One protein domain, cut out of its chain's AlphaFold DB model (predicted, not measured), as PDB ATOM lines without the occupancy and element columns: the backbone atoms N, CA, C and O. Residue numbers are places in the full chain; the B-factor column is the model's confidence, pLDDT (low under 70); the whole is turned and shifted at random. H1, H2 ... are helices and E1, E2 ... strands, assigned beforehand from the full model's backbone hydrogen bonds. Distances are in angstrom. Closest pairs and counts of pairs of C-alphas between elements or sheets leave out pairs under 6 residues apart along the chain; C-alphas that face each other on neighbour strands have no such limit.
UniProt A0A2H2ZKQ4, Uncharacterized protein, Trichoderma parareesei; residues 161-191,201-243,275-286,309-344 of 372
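This is residues 161 to 191, 201 to 243, 275 to 286 and 309 to 344 of the 372 residues of an uncharacterized protein of Trichoderma parareesei (UniProt A0A2H2ZKQ4). A twisted sheet of four strands, E2, E1, E6 and E5, partly faces the small hairpin E3 and E4 in an incomplete sandwich, and one long helix, H1, runs past the body on the side of E5 and E4. The ends of H1, residues 309 to 320 and 337 to 344, stick out free. The printed part has 122 residues with six named strands followed by one named helix, E1 E2 E3 E4 E5 E6 H1; the larger sheet, in the order E2, E1, E6, E5, is mixed, the smaller antiparallel, and the class is mixed, helices and strands. The whole is only just compact, close to loose, with a radius of gyration of the C-alphas of 16.3 A and spans of 53 by 44 by 32 A.

Find C-alpha 163 at (-42.215, 8.207, 4.626), where E1, residues 163 to 168, begins; it runs 16.8 A. Beside it are E2, residues 173 to 175, 6.6 A, and E6, residues 276 to 284, 25.7 A. E5, residues 230 to 239, begins at (-39.921, 26.680, -4.561), measures 25.8 A and bends by 60 degrees at residue 233. The other sheet has E3, residues 204 to 209, 16.5 A, and E4, residues 219 to 225, 18.0 A. H1, residues 309 to 344, runs 52.8 A to C-alpha 344 at (-12.271, 11.418, -14.192).

Start with inner strands E1 and E6, parallel at 18 degrees, where N 165 and O 278 are 2.8 A apart. E5, an edge strand, is antiparallel to E6, with N 236 and O 279 at 2.9 A. The hairpin E1 and E2 has N 166 and O 175 at 2.9 A, and the hairpin E3 and E4 has N 205 and O 224 at 2.8 A. The two sheets form a sandwich, two sheets face to face, their best planes 29 degrees apart; the closest C-alphas of E4 and E5, Ser 225 and Ala 231, are 6.1 A apart. H1 is on the larger sheet, two layers with the helix on one face, at a height over the sheet of 8.4 A; its closest C-alphas with E5 are Val 325 and Thr 233, 5.1 A. Those of H1 and E4 are Arg 332 and Trp 222, 5.7 A. In H1, 31 of 32 O i to N i+4 pairs are within hydrogen-bond range. E3 and H1 are apart.

The C-alphas farthest apart, Asp 185 and Glu 309, are 54.4 A from each other. Look for three cuts: residues 192 to 200, 244 to 274 and 287 to 308 are not printed, with C-alpha gaps of 12.5, 11.4 and 20.9 A. Of the links printed whole, none is long. Residues 176 to 191 hold no named element. The mean pLDDT of the printed part is 90.0, and residues 242 to 243 are under 70.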
ATOM      1  N   PRO A 161     -39.713   1.618   1.487       91.31
ATOM      2  CA  PRO A 161     -40.338   2.904   1.212       91.31
ATOM      3  C   PRO A 161     -40.173   3.898   2.369       91.31
ATOM      4  O   PRO A 161     -40.519   3.626   3.517       91.31
ATOM      5  N   ILE A 162     -39.698   5.092   2.034       93.19
ATOM      6  CA  ILE A 162     -39.451   6.185   2.967       93.19
ATOM      7  C   ILE A 162     -40.703   7.052   3.100       93.19
ATOM      8  O   ILE A 162     -41.229   7.594   2.121       93.19
ATOM      9  N   PHE A 163     -41.158   7.247   4.336       95.06
ATOM     10  CA  PHE A 163     -42.215   8.207   4.626       95.06
ATOM     11  C   PHE A 163     -41.685   9.623   4.398       95.06
ATOM     12  O   PHE A 163     -40.623   9.977   4.909       95.06
ATOM     13  N   THR A 164     -42.391  10.448   3.627       96.62
ATOM     14  CA  THR A 164     -41.853  11.744   3.194       96.62
ATOM     15  C   THR A 164     -42.751  12.888   3.630       96.62
ATOM     16  O   THR A 164     -43.956  12.876   3.406       96.62
ATOM     17  N   LEU A 165     -42.153  13.917   4.219       97.06
ATOM     18  CA  LEU A 165     -42.820  15.159   4.579       97.06
ATOM     19  C   LEU A 165     -42.166  16.327   3.854       97.06
ATOM     20  O   LEU A 165     -40.950  16.506   3.920       97.06
ATOM     21  N   LEU A 166     -42.993  17.142   3.206       96.44
ATOM     22  CA  LEU A 166     -42.593  18.405   2.605       96.44
ATOM     23  C   LEU A 166     -43.210  19.552   3.401       96.44
ATOM     24  O   LEU A 166     -44.431  19.696   3.433       96.44
ATOM     25  N   THR A 167     -42.369  20.373   4.022       97.19
ATOM     26  CA  THR A 167     -42.795  21.560   4.764       97.19
ATOM     27  C   THR A 167     -42.477  22.820   3.967       97.19
ATOM     28  O   THR A 167     -41.313  23.128   3.701       97.19
ATOM     29  N   ASN A 168     -43.512  23.586   3.624       95.38
ATOM     30  CA  ASN A 168     -43.346  24.954   3.163       95.38
ATOM     31  C   ASN A 168     -43.308  25.886   4.376       95.38
ATOM     32  O   ASN A 168     -44.305  26.095   5.064       95.38
ATOM     33  N   THR A 169     -42.147  26.481   4.620       94.62
ATOM     34  CA  THR A 169     -41.927  27.401   5.741       94.62
ATOM     35  C   THR A 169     -42.530  28.791   5.511       94.62
ATOM     36  O   THR A 169     -42.799  29.497   6.480       94.62
ATOM     37  N   THR A 170     -42.811  29.172   4.260       90.62
ATOM     38  CA  THR A 170     -43.521  30.414   3.915       90.62
ATOM     39  C   THR A 170     -44.984  30.358   4.361       90.62
ATOM     40  O   THR A 170     -45.484  31.321   4.937       90.62
ATOM     41  N   THR A 171     -45.672  29.236   4.128       92.50
ATOM     42  CA  THR A 171     -47.091  29.035   4.500       92.50
ATOM     43  C   THR A 171     -47.272  28.274   5.812       92.50
ATOM     44  O   THR A 171     -48.392  28.162   6.302       92.50
ATOM     45  N   ASN A 172     -46.187  27.733   6.370       94.94
ATOM     46  CA  ASN A 172     -46.192  26.807   7.502       94.94
ATOM     47  C   ASN A 172     -47.091  25.574   7.275       94.94
ATOM     48  O   ASN A 172     -47.733  25.070   8.196       94.94
ATOM     49  N   THR A 173     -47.166  25.092   6.032       95.44
ATOM     50  CA  THR A 173     -47.921  23.882   5.688       95.44
ATOM     51  C   THR A 173     -46.978  22.700   5.540       95.44
ATOM     52  O   THR A 173     -45.887  22.822   4.989       95.44
ATOM     53  N   THR A 174     -47.398  21.537   6.036       96.62
ATOM     54  CA  THR A 174     -46.682  20.273   5.838       96.62
ATOM     55  C   THR A 174     -47.594  19.306   5.106       96.62
ATOM     56  O   THR A 174     -48.732  19.098   5.520       96.62
ATOM     57  N   VAL A 175     -47.100  18.736   4.011       95.62
ATOM     58  CA  VAL A 175     -47.848  17.813   3.154       95.62
ATOM     59  C   VAL A 175     -47.060  16.528   2.936       95.62
ATOM     60  O   VAL A 175     -45.830  16.525   3.013       95.62
ATOM     61  N   HIS A 176     -47.770  15.440   2.644       95.81
ATOM     62  CA  HIS A 176     -47.161  14.190   2.206       95.81
ATOM     63  C   HIS A 176     -47.160  14.159   0.671       95.81
ATOM     64  O   HIS A 176     -48.235  14.056   0.072       95.81
ATOM     65  N   PRO A 177     -46.001  14.296   0.004       94.94
ATOM     66  CA  PRO A 177     -45.957  14.292  -1.447       94.94
ATOM     67  C   PRO A 177     -46.179  12.881  -1.998       94.94
ATOM     68  O   PRO A 177     -46.077  11.872  -1.293       94.94
ATOM     69  N   ARG A 178     -46.440  12.810  -3.302       92.81
ATOM     70  CA  ARG A 178     -46.324  11.565  -4.057       92.81
ATOM     71  C   ARG A 178     -44.844  11.291  -4.308       92.81
ATOM     72  O   ARG A 178     -44.153  12.144  -4.857       92.81
ATOM     73  N   VAL A 179     -44.378  10.111  -3.914       95.06
ATOM     74  CA  VAL A 179     -42.967   9.724  -4.019       95.06
ATOM     75  C   VAL A 179     -42.799   8.707  -5.142       95.06
ATOM     76  O   VAL A 179     -43.579   7.762  -5.253       95.06
ATOM     77  N   HIS A 180     -41.781   8.923  -5.969       94.19
ATOM     78  CA  HIS A 180     -41.336   8.001  -7.005       94.19
ATOM     79  C   HIS A 180     -39.871   7.673  -6.742       94.19
ATOM     80  O   HIS A 180     -39.057   8.586  -6.622       94.19
ATOM     81  N   TYR A 181     -39.562   6.386  -6.634       94.38
ATOM     82  CA  TYR A 181     -38.191   5.904  -6.522       94.38
ATOM     83  C   TYR A 181     -37.675   5.602  -7.924       94.38
ATOM     84  O   TYR A 181     -38.411   5.052  -8.740       94.38
ATOM     85  N   ILE A 182     -36.449   6.037  -8.193       94.44
ATOM     86  CA  ILE A 182     -35.753   5.831  -9.458       94.44
ATOM     87  C   ILE A 182     -34.393   5.263  -9.081       94.44
ATOM     88  O   ILE A 182     -33.642   5.918  -8.351       94.44
ATOM     89  N   PHE A 183     -34.106   4.052  -9.534       92.31
ATOM     90  CA  PHE A 183     -32.805   3.426  -9.353       92.31
ATOM     91  C   PHE A 183     -31.870   3.799 -10.510       92.31
ATOM     92  O   PHE A 183     -32.280   4.402 -11.502       92.31
ATOM     93  N   SER A 184     -30.576   3.513 -10.374       89.06
ATOM     94  CA  SER A 184     -29.571   3.903 -11.374       89.06
ATOM     95  C   SER A 184     -29.769   3.252 -12.748       89.06
ATOM     96  O   SER A 184     -29.264   3.766 -13.743       89.06
ATOM     97  N   ASP A 185     -30.469   2.124 -12.794       91.12
ATOM     98  CA  ASP A 185     -30.833   1.352 -13.980       91.12
ATOM     99  C   ASP A 185     -32.203   1.735 -14.570       91.12
ATOM    100  O   ASP A 185     -32.520   1.327 -15.688       91.12
ATOM    101  N   ASP A 186     -32.989   2.557 -13.870       93.44
ATOM    102  CA  ASP A 186     -34.297   3.009 -14.340       93.44
ATOM    103  C   ASP A 186     -34.198   4.204 -15.305       93.44
ATOM    104  O   ASP A 186     -33.397   5.131 -15.143       93.44
ATOM    105  N   ASP A 187     -35.106   4.248 -16.286       91.19
ATOM    106  CA  ASP A 187     -35.306   5.434 -17.120       91.19
ATOM    107  C   ASP A 187     -36.132   6.491 -16.369       91.19
ATOM    108  O   ASP A 187     -37.334   6.344 -16.136       91.19
ATOM    109  N   ALA A 188     -35.488   7.607 -16.028       87.75
ATOM    110  CA  ALA A 188     -36.117   8.728 -15.339       87.75
ATOM    111  C   ALA A 188     -36.940   9.649 -16.265       87.75
ATOM    112  O   ALA A 188     -37.632  10.555 -15.784       87.75
ATOM    113  N   SER A 189     -36.880   9.445 -17.586       87.38
ATOM    114  CA  SER A 189     -37.556  10.284 -18.582       87.38
ATOM    115  C   SER A 189     -39.039  10.520 -18.273       87.38
ATOM    116  O   SER A 189     -39.438  11.685 -18.272       87.38
ATOM    117  N   PRO A 190     -39.858   9.508 -17.910       83.12
ATOM    118  CA  PRO A 190     -41.287   9.701 -17.665       83.12
ATOM    119  C   PRO A 190     -41.588  10.702 -16.545       83.12
ATOM    120  O   PRO A 190     -42.561  11.451 -16.639       83.12
ATOM    121  N   VAL A 191     -40.747  10.749 -15.507       82.00
ATOM    122  CA  VAL A 191     -40.913  11.656 -14.361       82.00
ATOM    123  C   VAL A 191     -40.597  13.097 -14.761       82.00
ATOM    124  O   VAL A 191     -41.282  14.021 -14.327       82.00
ATOM    125  N   HIS A 201     -48.491  21.662  -8.733       82.12
ATOM    126  CA  HIS A 201     -47.638  20.482  -8.644       82.12
ATOM    127  C   HIS A 201     -46.162  20.868  -8.572       82.12
ATOM    128  O   HIS A 201     -45.546  21.323  -9.535       82.12
ATOM    129  N   ARG A 202     -45.559  20.591  -7.416       87.69
ATOM    130  CA  ARG A 202     -44.130  20.794  -7.173       87.69
ATOM    131  C   ARG A 202     -43.380  19.492  -7.406       87.69
ATOM    132  O   ARG A 202     -43.712  18.470  -6.811       87.69
ATOM    133  N   ALA A 203     -42.368  19.539  -8.263       91.69
ATOM    134  CA  ALA A 203     -41.463  18.424  -8.495       91.69
ATOM    135  C   ALA A 203     -40.137  18.671  -7.768       91.69
ATOM    136  O   ALA A 203     -39.519  19.729  -7.905       91.69
ATOM    137  N   LEU A 204     -39.715  17.679  -6.990       94.25
ATOM    138  CA  LEU A 204     -38.483  17.674  -6.209       94.25
ATOM    139  C   LEU A 204     -37.700  16.412  -6.558       94.25
ATOM    140  O   LEU A 204     -38.290  15.351  -6.747       94.25
ATOM    141  N   VAL A 205     -36.379  16.534  -6.609       94.88
ATOM    142  CA  VAL A 205     -35.458  15.405  -6.749       94.88
ATOM    143  C   VAL A 205     -34.599  15.348  -5.499       94.88
ATOM    144  O   VAL A 205     -34.052  16.368  -5.071       94.88
ATOM    145  N   VAL A 206     -34.506  14.161  -4.913       95.88
ATOM    146  CA  VAL A 206     -33.693  13.885  -3.731       95.88
ATOM    147  C   VAL A 206     -32.817  12.692  -4.055       95.88
ATOM    148  O   VAL A 206     -33.327  11.648  -4.450       95.88
ATOM    149  N   ASP A 207     -31.515  12.868  -3.890       94.75
ATOM    150  CA  ASP A 207     -30.538  11.805  -4.065       94.75
ATOM    151  C   ASP A 207     -30.121  11.260  -2.703       94.75
ATOM    152  O   ASP A 207     -29.818  12.023  -1.774       94.75
ATOM    153  N   LEU A 208     -30.127   9.937  -2.586       94.44
ATOM    154  CA  LEU A 208     -29.827   9.229  -1.353       94.44
ATOM    155  C   LEU A 208     -28.506   8.485  -1.512       94.44
ATOM    156  O   LEU A 208     -28.348   7.652  -2.399       94.44
ATOM    157  N   ALA A 209     -27.563   8.763  -0.618       90.69
ATOM    158  CA  ALA A 209     -26.327   8.008  -0.528       90.69
ATOM    159  C   ALA A 209     -26.556   6.728   0.281       90.69
ATOM    160  O   ALA A 209     -27.149   6.798   1.374       90.69
ATOM    161  N   PRO A 210     -26.029   5.587  -0.200       88.38
ATOM    162  CA  PRO A 210     -26.007   4.367   0.581       88.38
ATOM    163  C   PRO A 210     -25.195   4.581   1.865       88.38
ATOM    164  O   PRO A 210     -24.321   5.457   1.933       88.38
ATOM    165  N   PRO A 211     -25.475   3.790   2.905       85.50
ATOM    166  CA  PRO A 211     -24.741   3.883   4.151       85.50
ATOM    167  C   PRO A 211     -23.253   3.569   3.949       85.50
ATOM    168  O   PRO A 211     -22.894   2.581   3.319       85.50
ATOM    169  N   SER A 212     -22.366   4.394   4.514       81.31
ATOM    170  CA  SER A 212     -20.909   4.171   4.432       81.31
ATOM    171  C   SER A 212     -20.410   3.020   5.315       81.31
ATOM    172  O   SER A 212     -19.250   2.634   5.216       81.31
ATOM    173  N   ALA A 213     -21.266   2.498   6.194       83.19
ATOM    174  CA  ALA A 213     -20.997   1.353   7.056       83.19
ATOM    175  C   ALA A 213     -22.068   0.271   6.815       83.19
ATOM    176  O   ALA A 213     -23.197   0.633   6.480       83.19
ATOM    177  N   PRO A 214     -21.778  -1.022   7.046       75.75
ATOM    178  CA  PRO A 214     -22.730  -2.118   6.805       75.75
ATOM    179  C   PRO A 214     -24.058  -1.978   7.565       75.75
ATOM    180  O   PRO A 214     -25.102  -2.413   7.101       75.75
ATOM    181  N   ASN A 215     -24.021  -1.337   8.731       76.44
ATOM    182  CA  ASN A 215     -25.172  -1.026   9.584       76.44
ATOM    183  C   ASN A 215     -25.515   0.475   9.586       76.44
ATOM    184  O   ASN A 215     -26.218   0.969  10.472       76.44
ATOM    185  N   GLY A 216     -24.949   1.226   8.642       79.06
ATOM    186  CA  GLY A 216     -25.190   2.649   8.519       79.06
ATOM    187  C   GLY A 216     -26.602   2.926   8.012       79.06
ATOM    188  O   GLY A 216     -27.332   2.047   7.559       79.06
ATOM    189  N   LYS A 217     -26.981   4.197   8.051       83.50
ATOM    190  CA  LYS A 217     -28.270   4.664   7.545       83.50
ATOM    191  C   LYS A 217     -28.073   5.343   6.203       83.50
ATOM    192  O   LYS A 217     -27.049   5.993   5.988       83.50
ATOM    193  N   TRP A 218     -29.078   5.229   5.345       89.31
ATOM    194  CA  TRP A 218     -29.192   6.088   4.174       89.31
ATOM    195  C   TRP A 218     -29.073   7.551   4.595       89.31
ATOM    196  O   TRP A 218     -29.553   7.951   5.659       89.31
ATOM    197  N   SER A 219     -28.424   8.354   3.766       92.56
ATOM    198  CA  SER A 219     -28.285   9.787   4.006       92.56
ATOM    199  C   SER A 219     -28.673  10.559   2.757       92.56
ATOM    200  O   SER A 219     -28.586  10.041   1.649       92.56
ATOM    201  N   VAL A 220     -29.137  11.796   2.922       94.81
ATOM    202  CA  VAL A 220     -29.454  12.646   1.771       94.81
ATOM    203  C   VAL A 220     -28.154  13.229   1.232       94.81
ATOM    204  O   VAL A 220     -27.534  14.052   1.911       94.81
ATOM    205  N   SER A 221     -27.765  12.837   0.021       92.94
ATOM    206  CA  SER A 221     -26.627  13.418  -0.696       92.94
ATOM    207  C   SER A 221     -26.911  14.875  -1.043       92.94
ATOM    208  O   SER A 221     -26.129  15.767  -0.718       92.94
ATOM    209  N   TRP A 222     -28.057  15.118  -1.682       93.94
ATOM    210  CA  TRP A 222     -28.531  16.441  -2.073       93.94
ATOM    211  C   TRP A 222     -30.037  16.421  -2.353       93.94
ATOM    212  O   TRP A 222     -30.634  15.374  -2.602       93.94
ATOM    213  N   ALA A 223     -30.650  17.605  -2.348       95.31
ATOM    214  CA  ALA A 223     -32.029  17.805  -2.774       95.31
ATOM    215  C   ALA A 223     -32.153  19.045  -3.673       95.31
ATOM    216  O   ALA A 223     -31.425  20.036  -3.527       95.31
ATOM    217  N   SER A 224     -33.077  19.001  -4.633       93.62
ATOM    218  CA  SER A 224     -33.367  20.124  -5.523       93.62
ATOM    219  C   SER A 224     -34.842  20.206  -5.874       93.62
ATOM    220  O   SER A 224     -35.480  19.204  -6.181       93.62
ATOM    221  N   SER A 225     -35.359  21.431  -5.903       93.88
ATOM    222  CA  SER A 225     -36.625  21.734  -6.565       93.88
ATOM    223  C   SER A 225     -36.404  21.842  -8.068       93.88
ATOM    224  O   SER A 225     -35.387  22.390  -8.506       93.88
ATOM    225  N   LEU A 226     -37.348  21.323  -8.847       90.69
ATOM    226  CA  LEU A 226     -37.431  21.544 -10.290       90.69
ATOM    227  C   LEU A 226     -38.382  22.693 -10.632       90.69
ATOM    228  O   LEU A 226     -38.348  23.189 -11.757       90.69
ATOM    229  N   THR A 227     -39.210  23.137  -9.680       88.75
ATOM    230  CA  THR A 227     -40.096  24.280  -9.896       88.75
ATOM    231  C   THR A 227     -39.405  25.591  -9.515       88.75
ATOM    232  O   THR A 227     -38.680  25.656  -8.518       88.75
ATOM    233  N   PRO A 228     -39.605  26.667 -10.299       87.06
ATOM    234  CA  PRO A 228     -38.929  27.950 -10.087       87.06
ATOM    235  C   PRO A 228     -39.486  28.753  -8.901       87.06
ATOM    236  O   PRO A 228     -38.911  29.776  -8.523       87.06
ATOM    237  N   ASP A 229     -40.627  28.340  -8.357       90.56
ATOM    238  CA  ASP A 229     -41.346  29.006  -7.276       90.56
ATOM    239  C   ASP A 229     -41.033  28.419  -5.894       90.56
ATOM    240  O   ASP A 229     -41.481  28.969  -4.895       90.56
ATOM    241  N   PHE A 230     -40.256  27.340  -5.815       93.38
ATOM    242  CA  PHE A 230     -39.921  26.680  -4.561       93.38
ATOM    243  C   PHE A 230     -38.414  26.475  -4.449       93.38
ATOM    244  O   PHE A 230     -37.780  25.931  -5.352       93.38
ATOM    245  N   ALA A 231     -37.834  26.888  -3.324       95.19
ATOM    246  CA  ALA A 231     -36.427  26.665  -3.021       95.19
ATOM    247  C   ALA A 231     -36.291  25.774  -1.788       95.19
ATOM    248  O   ALA A 231     -36.827  26.087  -0.727       95.19
ATOM    249  N   VAL A 232     -35.548  24.676  -1.927       96.00
ATOM    250  CA  VAL A 232     -35.215  23.787  -0.807       96.00
ATOM    251  C   VAL A 232     -34.258  24.517   0.137       96.00
ATOM    252  O   VAL A 232     -33.270  25.097  -0.311       96.00
ATOM    253  N   THR A 233     -34.562  24.491   1.432       96.25
ATOM    254  CA  THR A 233     -33.750  25.089   2.503       96.25
ATOM    255  C   THR A 233     -33.142  24.054   3.438       96.25
ATOM    256  O   THR A 233     -32.211  24.382   4.163       96.25
ATOM    257  N   SER A 234     -33.702  22.843   3.492       95.62
ATOM    258  CA  SER A 234     -33.174  21.739   4.292       95.62
ATOM    259  C   SER A 234     -33.687  20.408   3.755       95.62
ATOM    260  O   SER A 234     -34.826  20.306   3.292       95.62
ATOM    261  N   SER A 235     -32.853  19.377   3.836       96.25
ATOM    262  CA  SER A 235     -33.218  18.003   3.513       96.25
ATOM    263  C   SER A 235     -32.561  17.059   4.516       96.25
ATOM    264  O   SER A 235     -31.341  17.047   4.679       96.25
ATOM    265  N   GLN A 236     -33.373  16.288   5.238       95.12
ATOM    266  CA  GLN A 236     -32.886  15.412   6.301       95.12
ATOM    267  C   GLN A 236     -33.659  14.102   6.345       95.12
ATOM    268  O   GLN A 236     -34.874  14.067   6.165       95.12
ATOM    269  N   LEU A 237     -32.942  13.026   6.637       94.62
ATOM    270  CA  LEU A 237     -33.498  11.695   6.807       94.62
ATOM    271  C   LEU A 237     -33.355  11.311   8.281       94.62
ATOM    272  O   LEU A 237     -32.278  11.405   8.865       94.62
ATOM    273  N   SER A 238     -34.472  10.953   8.901       92.25
ATOM    274  CA  SER A 238     -34.579  10.649  10.327       92.25
ATOM    275  C   SER A 238     -35.184   9.265  10.515       92.25
ATOM    276  O   SER A 238     -36.002   8.840   9.707       92.25
ATOM    277  N   LEU A 239     -34.789   8.545  11.565       89.56
ATOM    278  CA  LEU A 239     -35.476   7.307  11.931       89.56
ATOM    279  C   LEU A 239     -36.643   7.668  12.830       89.56
ATOM    280  O   LEU A 239     -36.453   8.249  13.900       89.56
ATOM    281  N   GLN A 240     -37.840   7.294  12.404       82.75
ATOM    282  CA  GLN A 240     -39.011   7.332  13.247       82.75
ATOM    283  C   GLN A 240     -38.854   6.225  14.289       82.75
ATOM    284  O   GLN A 240     -39.085   5.046  14.029       82.75
ATOM    285  N   GLN A 241     -38.405   6.605  15.483       76.56
ATOM    286  CA  GLN A 241     -38.467   5.725  16.640       76.56
ATOM    287  C   GLN A 241     -39.944   5.578  17.001       76.56
ATOM    288  O   GLN A 241     -40.541   6.458  17.622       76.56
ATOM    289  N   HIS A 242     -40.565   4.504  16.518       53.44
ATOM    290  CA  HIS A 242     -41.969   4.233  16.767       53.44
ATOM    291  C   HIS A 242     -42.136   3.854  18.248       53.44
ATOM    292  O   HIS A 242     -41.890   2.724  18.643       53.44
ATOM    293  N   GLY A 243     -42.509   4.830  19.078       54.06
ATOM    294  CA  GLY A 243     -43.039   4.610  20.423       54.06
ATOM    295  C   GLY A 243     -42.067   4.022  21.446       54.06
ATOM    296  O   GLY A 243     -42.236   2.889  21.880       54.06
ATOM    297  N   SER A 275     -39.067   2.863  10.848       84.88
ATOM    298  CA  SER A 275     -39.461   3.503   9.604       84.88
ATOM    299  C   SER A 275     -38.613   4.749   9.381       84.88
ATOM    300  O   SER A 275     -38.398   5.564  10.282       84.88
ATOM    301  N   VAL A 276     -38.098   4.898   8.171       90.81
ATOM    302  CA  VAL A 276     -37.313   6.065   7.794       90.81
ATOM    303  C   VAL A 276     -38.260   7.184   7.363       90.81
ATOM    304  O   VAL A 276     -39.175   6.968   6.571       90.81
ATOM    305  N   MET A 277     -38.030   8.392   7.881       94.56
ATOM    306  CA  MET A 277     -38.758   9.607   7.537       94.56
ATOM    307  C   MET A 277     -37.826  10.629   6.882       94.56
ATOM    308  O   MET A 277     -36.933  11.180   7.535       94.56
ATOM    309  N   LEU A 278     -38.080  10.927   5.610       96.62
ATOM    310  CA  LEU A 278     -37.472  12.031   4.875       96.62
ATOM    311  C   LEU A 278     -38.268  13.312   5.128       96.62
ATOM    312  O   LEU A 278     -39.465  13.382   4.868       96.62
ATOM    313  N   ARG A 279     -37.596  14.351   5.618       97.12
ATOM    314  CA  ARG A 279     -38.164  15.686   5.806       97.12
ATOM    315  C   ARG A 279     -37.444  16.650   4.877       97.12
ATOM    316  O   ARG A 279     -36.228  16.817   4.971       97.12
ATOM    317  N   VAL A 280     -38.204  17.282   3.996       97.38
ATOM    318  CA  VAL A 280     -37.726  18.332   3.099       97.38
ATOM    319  C   VAL A 280     -38.409  19.627   3.504       97.38
ATOM    320  O   VAL A 280     -39.633  19.694   3.589       97.38
ATOM    321  N   GLU A 281     -37.619  20.660   3.757       97.06
ATOM    322  CA  GLU A 281     -38.116  22.000   4.041       97.06
ATOM    323  C   GLU A 281     -37.746  22.921   2.887       97.06
ATOM    324  O   GLU A 281     -36.656  22.825   2.314       97.06
ATOM    325  N   GLY A 282     -38.639  23.847   2.566       96.00
ATOM    326  CA  GLY A 282     -38.333  24.900   1.617       96.00
ATOM    327  C   GLY A 282     -39.179  26.140   1.811       96.00
ATOM    328  O   GLY A 282     -40.022  26.229   2.711       96.00
ATOM    329  N   VAL A 283     -38.912  27.116   0.958       95.12
ATOM    330  CA  VAL A 283     -39.618  28.391   0.898       95.12
ATOM    331  C   VAL A 283     -40.243  28.559  -0.469       95.12
ATOM    332  O   VAL A 283     -39.595  28.365  -1.499       95.12
ATOM    333  N   GLU A 284     -41.510  28.950  -0.471       92.50
ATOM    334  CA  GLU A 284     -42.164  29.422  -1.682       92.50
ATOM    335  C   GLU A 284     -41.777  30.874  -1.949       92.50
ATOM    336  O   GLU A 284     -41.763  31.723  -1.048       92.50
ATOM    337  N   ARG A 285     -41.465  31.151  -3.212       88.06
ATOM    338  CA  ARG A 285     -41.290  32.493  -3.736       88.06
ATOM    339  C   ARG A 285     -42.661  33.150  -3.758       88.06
ATOM    340  O   ARG A 285     -43.525  32.760  -4.537       88.06
ATOM    341  N   GLU A 286     -42.822  34.192  -2.948       79.50
ATOM    342  CA  GLU A 286     -43.944  35.112  -3.098       79.50
ATOM    343  C   GLU A 286     -43.957  35.581  -4.562       79.50
ATOM    344  O   GLU A 286     -42.921  36.080  -5.034       79.50
ATOM    345  N   GLU A 309     -39.557  49.265  11.672       90.81
ATOM    346  CA  GLU A 309     -39.126  48.164  12.538       90.81
ATOM    347  C   GLU A 309     -39.615  46.812  12.006       90.81
ATOM    348  O   GLU A 309     -38.822  45.874  11.909       90.81
ATOM    349  N   GLN A 310     -40.874  46.734  11.561       87.81
ATOM    350  CA  GLN A 310     -41.417  45.535  10.912       87.81
ATOM    351  C   GLN A 310     -40.683  45.201   9.611       87.81
ATOM    352  O   GLN A 310     -40.327  44.046   9.391       87.81
ATOM    353  N   LEU A 311     -40.393  46.203   8.774       89.19
ATOM    354  CA  LEU A 311     -39.663  46.007   7.522       89.19
ATOM    355  C   LEU A 311     -38.221  45.545   7.766       89.19
ATOM    356  O   LEU A 311     -37.715  44.686   7.047       89.19
ATOM    357  N   VAL A 312     -37.552  46.091   8.786       92.00
ATOM    358  CA  VAL A 312     -36.205  45.663   9.186       92.00
ATOM    359  C   VAL A 312     -36.228  44.217   9.676       92.00
ATOM    360  O   VAL A 312     -35.349  43.439   9.303       92.00
ATOM    361  N   GLU A 313     -37.223  43.834  10.473       94.00
ATOM    362  CA  GLU A 313     -37.354  42.458  10.949       94.00
ATOM    363  C   GLU A 313     -37.677  41.491   9.806       94.00
ATOM    364  O   GLU A 313     -37.044  40.442   9.666       94.00
ATOM    365  N   GLU A 314     -38.578  41.877   8.904       86.69
ATOM    366  CA  GLU A 314     -38.863  41.116   7.697       86.69
ATOM    367  C   GLU A 314     -37.620  40.968   6.812       86.69
ATOM    368  O   GLU A 314     -37.347  39.875   6.310       86.69
ATOM    369  N   PHE A 315     -36.834  42.031   6.648       93.69
ATOM    370  CA  PHE A 315     -35.580  41.992   5.908       93.69
ATOM    371  C   PHE A 315     -34.581  41.019   6.544       93.69
ATOM    372  O   PHE A 315     -34.016  40.182   5.836       93.69
ATOM    373  N   ARG A 316     -34.394  41.060   7.872       95.75
ATOM    374  CA  ARG A 316     -33.537  40.097   8.591       95.75
ATOM    375  C   ARG A 316     -34.022  38.666   8.394       95.75
ATOM    376  O   ARG A 316     -33.210  37.791   8.090       95.75
ATOM    377  N   ARG A 317     -35.334  38.437   8.496       93.00
ATOM    378  CA  ARG A 317     -35.957  37.131   8.252       93.00
ATOM    379  C   ARG A 317     -35.686  36.641   6.827       93.00
ATOM    380  O   ARG A 317     -35.216  35.518   6.651       93.00
ATOM    381  N   ARG A 318     -35.918  37.486   5.815       90.25
ATOM    382  CA  ARG A 318     -35.675  37.175   4.392       90.25
ATOM    383  C   ARG A 318     -34.190  36.911   4.116       90.25
ATOM    384  O   ARG A 318     -33.866  35.964   3.406       90.25
ATOM    385  N   MET A 319     -33.281  37.671   4.728       94.88
ATOM    386  CA  MET A 319     -31.837  37.424   4.636       94.88
ATOM    387  C   MET A 319     -31.421  36.110   5.301       94.88
ATOM    388  O   MET A 319     -30.558  35.414   4.772       94.88
ATOM    389  N   GLY A 320     -32.033  35.744   6.430       93.69
ATOM    390  CA  GLY A 320     -31.806  34.452   7.079       93.69
ATOM    391  C   GLY A 320     -32.216  33.276   6.192       93.69
ATOM    392  O   GLY A 320     -31.460  32.320   6.048       93.69
ATOM    393  N   VAL A 321     -33.376  33.372   5.537       90.06
ATOM    394  CA  VAL A 321     -33.826  32.390   4.538       90.06
ATOM    395  C   VAL A 321     -32.859  32.317   3.358       90.06
ATOM    396  O   VAL A 321     -32.454  31.226   2.967       90.06
ATOM    397  N   LEU A 322     -32.460  33.467   2.807       92.69
ATOM    398  CA  LEU A 322     -31.553  33.514   1.664       92.69
ATOM    399  C   LEU A 322     -30.216  32.834   1.973       92.69
ATOM    400  O   LEU A 322     -29.726  32.078   1.142       92.69
ATOM    401  N   LYS A 323     -29.659  33.042   3.174       95.69
ATOM    402  CA  LYS A 323     -28.446  32.341   3.621       95.69
ATOM    403  C   LYS A 323     -28.619  30.824   3.580       95.69
ATOM    404  O   LYS A 323     -27.789  30.160   2.978       95.69
ATOM    405  N   LYS A 324     -29.731  30.295   4.100       93.56
ATOM    406  CA  LYS A 324     -30.026  28.851   4.050       93.56
ATOM    407  C   LYS A 324     -30.131  28.318   2.620       93.56
ATOM    408  O   LYS A 324     -29.595  27.261   2.318       93.56
ATOM    409  N   VAL A 325     -30.808  29.049   1.729       91.19
ATOM    410  CA  VAL A 325     -30.921  28.657   0.311       91.19
ATOM    411  C   VAL A 325     -29.545  28.632  -0.362       91.19
ATOM    412  O   VAL A 325     -29.272  27.747  -1.169       91.19
ATOM    413  N   VAL A 326     -28.676  29.595  -0.037       93.00
ATOM    414  CA  VAL A 326     -27.299  29.638  -0.545       93.00
ATOM    415  C   VAL A 326     -26.476  28.479   0.011       93.00
ATOM    416  O   VAL A 326     -25.860  27.778  -0.781       93.00
ATOM    417  N   GLU A 327     -26.520  28.229   1.320       91.06
ATOM    418  CA  GLU A 327     -25.832  27.105   1.974       91.06
ATOM    419  C   GLU A 327     -26.237  25.756   1.352       91.06
ATOM    420  O   GLU A 327     -25.376  24.956   0.991       91.06
ATOM    421  N   GLU A 328     -27.534  25.522   1.124       88.06
ATOM    422  CA  GLU A 328     -28.011  24.297   0.465       88.06
ATOM    423  C   GLU A 328     -27.585  24.238  -1.018       88.06
ATOM    424  O   GLU A 328     -27.269  23.172  -1.555       88.06
ATOM    425  N   GLY A 329     -27.525  25.389  -1.695       88.25
ATOM    426  CA  GLY A 329     -26.996  25.503  -3.054       88.25
ATOM    427  C   GLY A 329     -25.500  25.180  -3.147       88.25
ATOM    428  O   GLY A 329     -25.074  24.498  -4.082       88.25
ATOM    429  N   GLU A 330     -24.705  25.625  -2.174       91.19
ATOM    430  CA  GLU A 330     -23.278  25.311  -2.065       91.19
ATOM    431  C   GLU A 330     -23.059  23.836  -1.735       91.19
ATOM    432  O   GLU A 330     -22.291  23.170  -2.430       91.19
ATOM    433  N   ARG A 331     -23.828  23.283  -0.792       88.25
ATOM    434  CA  ARG A 331     -23.833  21.847  -0.483       88.25
ATOM    435  C   ARG A 331     -24.066  20.998  -1.735       88.25
ATOM    436  O   ARG A 331     -23.354  20.022  -1.976       88.25
ATOM    437  N   ARG A 332     -25.018  21.396  -2.587       86.06
ATOM    438  CA  ARG A 332     -25.262  20.739  -3.883       86.06
ATOM    439  C   ARG A 332     -24.070  20.872  -4.827       86.06
ATOM    440  O   ARG A 332     -23.700  19.902  -5.484       86.06
ATOM    441  N   LYS A 333     -23.479  22.064  -4.920       89.81
ATOM    442  CA  LYS A 333     -22.313  22.315  -5.777       89.81
ATOM    443  C   LYS A 333     -21.144  21.402  -5.399       89.81
ATOM    444  O   LYS A 333     -20.505  20.850  -6.291       89.81
ATOM    445  N   GLU A 334     -20.898  21.209  -4.108       90.31
ATOM    446  CA  GLU A 334     -19.862  20.300  -3.609       90.31
ATOM    447  C   GLU A 334     -20.171  18.832  -3.916       90.31
ATOM    448  O   GLU A 334     -19.294  18.111  -4.392       90.31
ATOM    449  N   ALA A 335     -21.414  18.389  -3.705       85.88
ATOM    450  CA  ALA A 335     -21.824  17.020  -4.018       85.88
ATOM    451  C   ALA A 335     -21.620  16.691  -5.509       85.88
ATOM    452  O   ALA A 335     -21.056  15.651  -5.852       85.88
ATOM    453  N   VAL A 336     -21.993  17.618  -6.397       83.94
ATOM    454  CA  VAL A 336     -21.792  17.475  -7.848       83.94
ATOM    455  C   VAL A 336     -20.306  17.483  -8.215       83.94
ATOM    456  O   VAL A 336     -19.889  16.710  -9.076       83.94
ATOM    457  N   ALA A 337     -19.491  18.320  -7.567       88.50
ATOM    458  CA  ALA A 337     -18.050  18.349  -7.810       88.50
ATOM    459  C   ALA A 337     -17.387  17.003  -7.464       88.50
ATOM    460  O   ALA A 337     -16.618  16.485  -8.270       88.50
ATOM    461  N   ARG A 338     -17.757  16.392  -6.328       86.94
ATOM    462  CA  ARG A 338     -17.264  15.061  -5.923       86.94
ATOM    463  C   ARG A 338     -17.672  13.963  -6.898       86.94
ATOM    464  O   ARG A 338     -16.882  13.068  -7.186       86.94
ATOM    465  N   MET A 339     -18.901  14.023  -7.406       80.31
ATOM    466  CA  MET A 339     -19.366  13.069  -8.409       80.31
ATOM    467  C   MET A 339     -18.563  13.201  -9.708       80.31
ATOM    468  O   MET A 339     -18.163  12.194 -10.282       80.31
ATOM    469  N   ASN A 340     -18.274  14.431 -10.140       83.75
ATOM    470  CA  ASN A 340     -17.494  14.673 -11.349       83.75
ATOM    471  C   ASN A 340     -16.039  14.192 -11.218       83.75
ATOM    472  O   ASN A 340     -15.493  13.661 -12.179       83.75
ATOM    473  N   GLU A 341     -15.419  14.352 -10.047       84.12
ATOM    474  CA  GLU A 341     -14.051  13.881  -9.792       84.12
ATOM    475  C   GLU A 341     -13.933  12.355  -9.909       84.12
ATOM    476  O   GLU A 341     -13.030  11.870 -10.583       84.12
ATOM    477  N   ARG A 342     -14.900  11.601  -9.363       77.75
ATOM    478  CA  ARG A 342     -14.920  10.129  -9.458       77.75
ATOM    479  C   ARG A 342     -14.982   9.597 -10.887       77.75
ATOM    480  O   ARG A 342     -14.477   8.513 -11.144       77.75
ATOM    481  N   VAL A 343     -15.606  10.334 -11.804       74.69
ATOM    482  CA  VAL A 343     -15.685   9.929 -13.216       74.69
ATOM    483  C   VAL A 343     -14.334  10.108 -13.915       74.69
ATOM    484  O   VAL A 343     -13.999   9.322 -14.787       74.69
ATOM    485  N   HIS A 344     -13.535  11.102 -13.516       72.12
ATOM    486  CA  HIS A 344     -12.271  11.418 -14.192       72.12
ATOM    487  C   HIS A 344     -11.060  10.661 -13.623       72.12
ATOM    488  O   HIS A 344     -10.022  10.616 -14.275       72.12
TER     489      HIS A 344